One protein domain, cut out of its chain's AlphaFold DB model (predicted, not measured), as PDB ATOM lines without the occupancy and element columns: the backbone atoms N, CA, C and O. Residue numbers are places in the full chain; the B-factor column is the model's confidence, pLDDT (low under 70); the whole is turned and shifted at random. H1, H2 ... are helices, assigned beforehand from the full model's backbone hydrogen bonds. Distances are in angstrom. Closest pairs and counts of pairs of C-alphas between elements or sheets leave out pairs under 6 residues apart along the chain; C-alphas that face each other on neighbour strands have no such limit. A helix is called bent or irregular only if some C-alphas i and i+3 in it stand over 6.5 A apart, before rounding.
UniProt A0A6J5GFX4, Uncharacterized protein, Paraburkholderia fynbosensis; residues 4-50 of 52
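AT A GLANCE: This is residues 4 to 50 of the 52 residues of an uncharacterized protein of Paraburkholderia fynbosensis (UniProt A0A6J5GFX4). The model is an open U: the helices H2 and H1 are its two arms, running back and forth with an empty gap between them, and a long loop, residues 18 to 32, joins them at one end. The free tips of the arms, residues 38 to 50 and residues 4 to 13, stand free. The printed part has 47 residues with two named helices, H1 then H2 along the chain, and no named strand; the class is all helix. The whole is loose, with a radius of gyration of the C-alphas of 12.7 A, and flat, its C-alphas spanning 36 by 21 by 10 A.

HOW THE PARTS SIT: H2, residues 33 to 48, is the longest helix. H1, residues 4 to 17, is apart from it, with no C-alpha of the one within 8 A of the other. Along H2 the z of the C-alphas goes from -54.088 at Thr 33 to -35.296 at Leu 48, and along H1 from -38.339 at Gly 4 to -52.932 at Gly 17. In both helices every O i to N i+4 pair is within hydrogen-bond range. Neither helix is bent.

IN THESE COORDINATES: H2 has 16 residues and measures 22.3 A from C-alpha 33 at (8.576, 7.907, -54.088) to C-alpha 48 at (19.461, 13.147, -35.296). H1 has 14 residues and measures 20.2 A from C-alpha 4 at (31.096, 3.698, -38.339) to C-alpha 17.

THE WHOLE: The two C-alphas farthest apart are those of Gly 27 and Gly 50, 36.9 A. The first and last printed C-alphas, of Gly 4 and Gly 50, are 19.6 A apart. The link from H1 to H2, 15 residues, is long. The printed part has no cut. The mean pLDDT of the printed part is 70.2, and residues 17 to 37 are under 70.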
ATOM      1  N   GLY A   4      30.677   3.616 -36.936       84.44
ATOM      2  CA  GLY A   4      31.096   3.698 -38.339       84.44
ATOM      3  C   GLY A   4      30.531   2.590 -39.237       84.44
ATOM      4  O   GLY A   4      30.181   2.859 -40.382       84.44
ATOM      5  N   THR A   5      30.367   1.366 -38.728       83.88
ATOM      6  CA  THR A   5      29.775   0.255 -39.491       83.88
ATOM      7  C   THR A   5      28.292   0.501 -39.767       83.88
ATOM      8  O   THR A   5      27.824   0.255 -40.874       83.88
ATOM      9  N   ILE A   6      27.560   1.036 -38.786       81.44
ATOM     10  CA  ILE A   6      26.131   1.355 -38.925       81.44
ATOM     11  C   ILE A   6      25.938   2.457 -39.973       81.44
ATOM     12  O   ILE A   6      25.099   2.330 -40.860       81.44
ATOM     13  N   LEU A   7      26.760   3.505 -39.912       83.75
ATOM     14  CA  LEU A   7      26.719   4.638 -40.840       83.75
ATOM     15  C   LEU A   7      26.983   4.195 -42.291       83.75
ATOM     16  O   LEU A   7      26.294   4.616 -43.219       83.75
ATOM     17  N   LEU A   8      27.932   3.274 -42.472       84.81
ATOM     18  CA  LEU A   8      28.281   2.708 -43.771       84.81
ATOM     19  C   LEU A   8      27.159   1.824 -44.344       84.81
ATOM     20  O   LEU A   8      26.859   1.916 -45.533       84.81
ATOM     21  N   ILE A   9      26.482   1.032 -43.503       83.19
ATOM     22  CA  ILE A   9      25.313   0.230 -43.907       83.19
ATOM     23  C   ILE A   9      24.167   1.135 -44.383       83.19
ATOM     24  O   ILE A   9      23.581   0.879 -45.435       83.19
ATOM     25  N   VAL A  10      23.875   2.220 -43.659       82.12
ATOM     26  CA  VAL A  10      22.826   3.185 -44.037       82.12
ATOM     27  C   VAL A  10      23.125   3.838 -45.391       82.12
ATOM     28  O   VAL A  10      22.230   3.957 -46.230       82.12
ATOM     29  N   LEU A  11      24.385   4.209 -45.640       82.94
ATOM     30  CA  LEU A  11      24.804   4.828 -46.899       82.94
ATOM     31  C   LEU A  11      24.618   3.885 -48.101       82.94
ATOM     32  O   LEU A  11      24.164   4.307 -49.165       82.94
ATOM     33  N   ILE A  12      24.917   2.598 -47.917       84.94
ATOM     34  CA  ILE A  12      24.738   1.566 -48.948       84.94
ATOM     35  C   ILE A  12      23.252   1.349 -49.254       84.94
ATOM     36  O   ILE A  12      22.872   1.267 -50.422       84.94
ATOM     37  N   VAL A  13      22.395   1.306 -48.230       79.31
ATOM     38  CA  VAL A  13      20.941   1.162 -48.412       79.31
ATOM     39  C   VAL A  13      20.357   2.352 -49.183       79.31
ATOM     40  O   VAL A  13      19.538   2.151 -50.079       79.31
ATOM     41  N   LEU A  14      20.823   3.574 -48.901       75.88
ATOM     42  CA  LEU A  14      20.430   4.783 -49.635       75.88
ATOM     43  C   LEU A  14      20.826   4.729 -51.116       75.88
ATOM     44  O   LEU A  14      20.009   5.054 -51.977       75.88
ATOM     45  N   LEU A  15      22.047   4.283 -51.422       76.88
ATOM     46  CA  LEU A  15      22.511   4.118 -52.803       76.88
ATOM     47  C   LEU A  15      21.689   3.070 -53.564       76.88
ATOM     48  O   LEU A  15      21.316   3.309 -54.708       76.88
ATOM     49  N   ILE A  16      21.359   1.940 -52.930       71.12
ATOM     50  CA  ILE A  16      20.552   0.874 -53.548       71.12
ATOM     51  C   ILE A  16      19.104   1.332 -53.767       71.12
ATOM     52  O   ILE A  16      18.530   1.053 -54.817       71.12
ATOM     53  N   GLY A  17      18.522   2.066 -52.813       64.62
ATOM     54  CA  GLY A  17      17.173   2.627 -52.932       64.62
ATOM     55  C   GLY A  17      17.043   3.720 -54.001       64.62
ATOM     56  O   GLY A  17      15.943   3.957 -54.496       64.62
ATOM     57  N   ALA A  18      18.154   4.357 -54.384       66.81
ATOM     58  CA  ALA A  18      18.203   5.355 -55.451       66.81
ATOM     59  C   ALA A  18      18.329   4.746 -56.863       66.81
ATOM     60  O   ALA A  18      18.171   5.467 -57.850       66.81
ATOM     61  N   LEU A  19      18.609   3.442 -56.987       61.97
ATOM     62  CA  LEU A  19      18.730   2.782 -58.286       61.97
ATOM     63  C   LEU A  19      17.343   2.432 -58.861       61.97
ATOM     64  O   LEU A  19      16.556   1.757 -58.193       61.97
ATOM     65  N   PRO A  20      17.044   2.798 -60.123       53.03
ATOM     66  CA  PRO A  20      15.759   2.528 -60.774       53.03
ATOM     67  C   PRO A  20      15.653   1.074 -61.282       53.03
ATOM     68  O   PRO A  20      15.233   0.818 -62.408       53.03
ATOM     69  N   SER A  21      16.076   0.102 -60.468       61.47
ATOM     70  CA  SER A  21      16.179  -1.321 -60.833       61.47
ATOM     71  C   SER A  21      14.948  -2.145 -60.442       61.47
ATOM     72  O   SER A  21      14.859  -3.324 -60.777       61.47
ATOM     73  N   TRP A  22      14.010  -1.563 -59.689       52.53
ATOM     74  CA  TRP A  22      12.861  -2.289 -59.146       52.53
ATOM     75  C   TRP A  22      11.668  -2.203 -60.114       52.53
ATOM     76  O   TRP A  22      11.315  -1.098 -60.527       52.53
ATOM     77  N   PRO A  23      10.989  -3.317 -60.450       45.59
ATOM     78  CA  PRO A  23       9.897  -3.350 -61.435       45.59
ATOM     79  C   PRO A  23       8.609  -2.635 -60.984       45.59
ATOM     80  O   PRO A  23       7.736  -2.383 -61.805       45.59
ATOM     81  N   TYR A  24       8.501  -2.240 -59.710       51.47
ATOM     82  CA  TYR A  24       7.477  -1.297 -59.234       51.47
ATOM     83  C   TYR A  24       7.865   0.177 -59.476       51.47
ATOM     84  O   TYR A  24       7.007   1.047 -59.500       51.47
ATOM     85  N   SER A  25       9.153   0.471 -59.691       43.66
ATOM     86  CA  SER A  25       9.679   1.822 -59.950       43.66
ATOM     87  C   SER A  25       9.612   2.245 -61.425       43.66
ATOM     88  O   SER A  25       9.785   3.423 -61.732       43.66
ATOM     89  N   SER A  26       9.307   1.320 -62.342       51.50
ATOM     90  CA  SER A  26       9.305   1.566 -63.794       51.50
ATOM     91  C   SER A  26       8.087   2.346 -64.309       51.50
ATOM     92  O   SER A  26       8.143   2.892 -65.407       51.50
ATOM     93  N   GLY A  27       7.002   2.440 -63.530       52.00
ATOM     94  CA  GLY A  27       5.779   3.174 -63.902       52.00
ATOM     95  C   GLY A  27       5.533   4.482 -63.142       52.00
ATOM     96  O   GLY A  27       4.516   5.130 -63.372       52.00
ATOM     97  N   TRP A  28       6.407   4.862 -62.204       50.25
ATOM     98  CA  TRP A  28       6.077   5.882 -61.195       50.25
ATOM     99  C   TRP A  28       6.654   7.266 -61.499       50.25
ATOM    100  O   TRP A  28       6.074   8.278 -61.096       50.25
ATOM    101  N   GLY A  29       7.778   7.347 -62.214       65.94
ATOM    102  CA  GLY A  29       8.522   8.603 -62.317       65.94
ATOM    103  C   GLY A  29       8.733   9.275 -60.945       65.94
ATOM    104  O   GLY A  29       8.637   8.656 -59.890       65.94
ATOM    105  N   TYR A  30       8.981  10.584 -60.945       50.22
ATOM    106  CA  TYR A  30       9.326  11.400 -59.766       50.22
ATOM    107  C   TYR A  30       8.231  11.576 -58.690       50.22
ATOM    108  O   TYR A  30       8.441  12.313 -57.727       50.22
ATOM    109  N   ARG A  31       7.032  11.007 -58.846       51.72
ATOM    110  CA  ARG A  31       5.837  11.583 -58.202       51.72
ATOM    111  C   ARG A  31       5.448  10.996 -56.841       51.72
ATOM    112  O   ARG A  31       5.069  11.793 -55.987       51.72
ATOM    113  N   PRO A  32       5.548   9.682 -56.575       48.12
ATOM    114  CA  PRO A  32       5.101   9.172 -55.272       48.12
ATOM    115  C   PRO A  32       6.256   8.772 -54.334       48.12
ATOM    116  O   PRO A  32       6.150   8.928 -53.120       48.12
ATOM    117  N   THR A  33       7.391   8.316 -54.869       51.69
ATOM    118  CA  THR A  33       8.576   7.907 -54.088       51.69
ATOM    119  C   THR A  33       9.400   9.089 -53.580       51.69
ATOM    120  O   THR A  33      10.010   8.986 -52.519       51.69
ATOM    121  N   GLY A  34       9.370  10.232 -54.274       56.44
ATOM    122  CA  GLY A  34      10.033  11.457 -53.821       56.44
ATOM    123  C   GLY A  34       9.442  11.994 -52.519       56.44
ATOM    124  O   GLY A  34      10.187  12.344 -51.614       56.44
ATOM    125  N   LEU A  35       8.112  11.986 -52.372       64.69
ATOM    126  CA  LEU A  35       7.464  12.481 -51.155       64.69
ATOM    127  C   LEU A  35       7.744  11.565 -49.959       64.69
ATOM    128  O   LEU A  35       8.114  12.050 -48.897       64.69
ATOM    129  N   ILE A  36       7.631  10.245 -50.141       66.50
ATOM    130  CA  ILE A  36       7.912   9.277 -49.071       66.50
ATOM    131  C   ILE A  36       9.396   9.323 -48.683       66.50
ATOM    132  O   ILE A  36       9.707   9.342 -47.497       66.50
ATOM    133  N   GLY A  37      10.308   9.417 -49.656       68.88
ATOM    134  CA  GLY A  37      11.743   9.563 -49.399       68.88
ATOM    135  C   GLY A  37      12.089  10.872 -48.684       68.88
ATOM    136  O   GLY A  37      12.854  10.861 -47.724       68.88
ATOM    137  N   VAL A  38      11.475  11.989 -49.085       74.25
ATOM    138  CA  VAL A  38      11.642  13.291 -48.420       74.25
ATOM    139  C   VAL A  38      11.105  13.249 -46.990       74.25
ATOM    140  O   VAL A  38      11.788  13.710 -46.079       74.25
ATOM    141  N   VAL A  39       9.934  12.646 -46.762       80.50
ATOM    142  CA  VAL A  39       9.377  12.467 -45.412       80.50
ATOM    143  C   VAL A  39      10.305  11.607 -44.553       80.50
ATOM    144  O   VAL A  39      10.584  11.974 -43.413       80.50
ATOM    145  N   LEU A  40      10.852  10.517 -45.098       79.31
ATOM    146  CA  LEU A  40      11.808   9.670 -44.383       79.31
ATOM    147  C   LEU A  40      13.079  10.444 -43.998       79.31
ATOM    148  O   LEU A  40      13.544  10.340 -42.865       79.31
ATOM    149  N   ILE A  41      13.615  11.255 -44.916       81.06
ATOM    150  CA  ILE A  41      14.788  12.106 -44.668       81.06
ATOM    151  C   ILE A  41      14.494  13.125 -43.561       81.06
ATOM    152  O   ILE A  41      15.315  13.294 -42.661       81.06
ATOM    153  N   ILE A  42      13.323  13.768 -43.584       82.25
ATOM    154  CA  ILE A  42      12.910  14.729 -42.551       82.25
ATOM    155  C   ILE A  42      12.858  14.055 -41.176       82.25
ATOM    156  O   ILE A  42      13.398  14.597 -40.212       82.25
ATOM    157  N   VAL A  43      12.267  12.862 -41.086       83.06
ATOM    158  CA  VAL A  43      12.199  12.098 -39.830       83.06
ATOM    159  C   VAL A  43      13.599  11.749 -39.323       83.06
ATOM    160  O   VAL A  43      13.880  11.932 -38.140       83.06
ATOM    161  N   ILE A  44      14.503  11.321 -40.208       83.12
ATOM    162  CA  ILE A  44      15.892  11.006 -39.846       83.12
ATOM    163  C   ILE A  44      16.625  12.250 -39.323       83.12
ATOM    164  O   ILE A  44      17.306  12.169 -38.302       83.12
ATOM    165  N   VAL A  45      16.469  13.409 -39.967       84.62
ATOM    166  CA  VAL A  45      17.093  14.669 -39.516       84.62
ATOM    167  C   VAL A  45      16.566  15.090 -38.145       84.62
ATOM    168  O   VAL A  45      17.350  15.476 -37.278       84.62
ATOM    169  N   LEU A  46      15.256  14.993 -37.924       83.25
ATOM    170  CA  LEU A  46      14.645  15.355 -36.646       83.25
ATOM    171  C   LEU A  46      15.095  14.432 -35.502       83.25
ATOM    172  O   LEU A  46      15.374  14.926 -34.407       83.25
ATOM    173  N   LEU A  47      15.242  13.134 -35.778       85.38
ATOM    174  CA  LEU A  47      15.753  12.138 -34.833       85.38
ATOM    175  C   LEU A  47      17.240  12.385 -34.509       85.38
ATOM    176  O   LEU A  47      17.644  12.333 -33.352       85.38
ATOM    177  N   LEU A  48      18.054  12.761 -35.504       80.25
ATOM    178  CA  LEU A  48      19.461  13.147 -35.296       80.25
ATOM    179  C   LEU A  48      19.620  14.468 -34.527       80.25
ATOM    180  O   LEU A  48      20.593  14.638 -33.794       80.25
ATOM    181  N   MET A  49      18.675  15.399 -34.672       86.19
ATOM    182  CA  MET A  49      18.630  16.640 -33.891       86.19
ATOM    183  C   MET A  49      18.033  16.453 -32.483       86.19
ATOM    184  O   MET A  49      17.944  17.436 -31.746       86.19
ATOM    185  N   GLY A  50      17.603  15.238 -32.110       84.31
ATOM    186  CA  GLY A  50      16.969  14.946 -30.817       84.31
ATOM    187  C   GLY A  50      15.653  15.698 -30.596       84.31
ATOM    188  O   GLY A  50      15.284  16.000 -29.464       84.31
TER     189      GLY A  50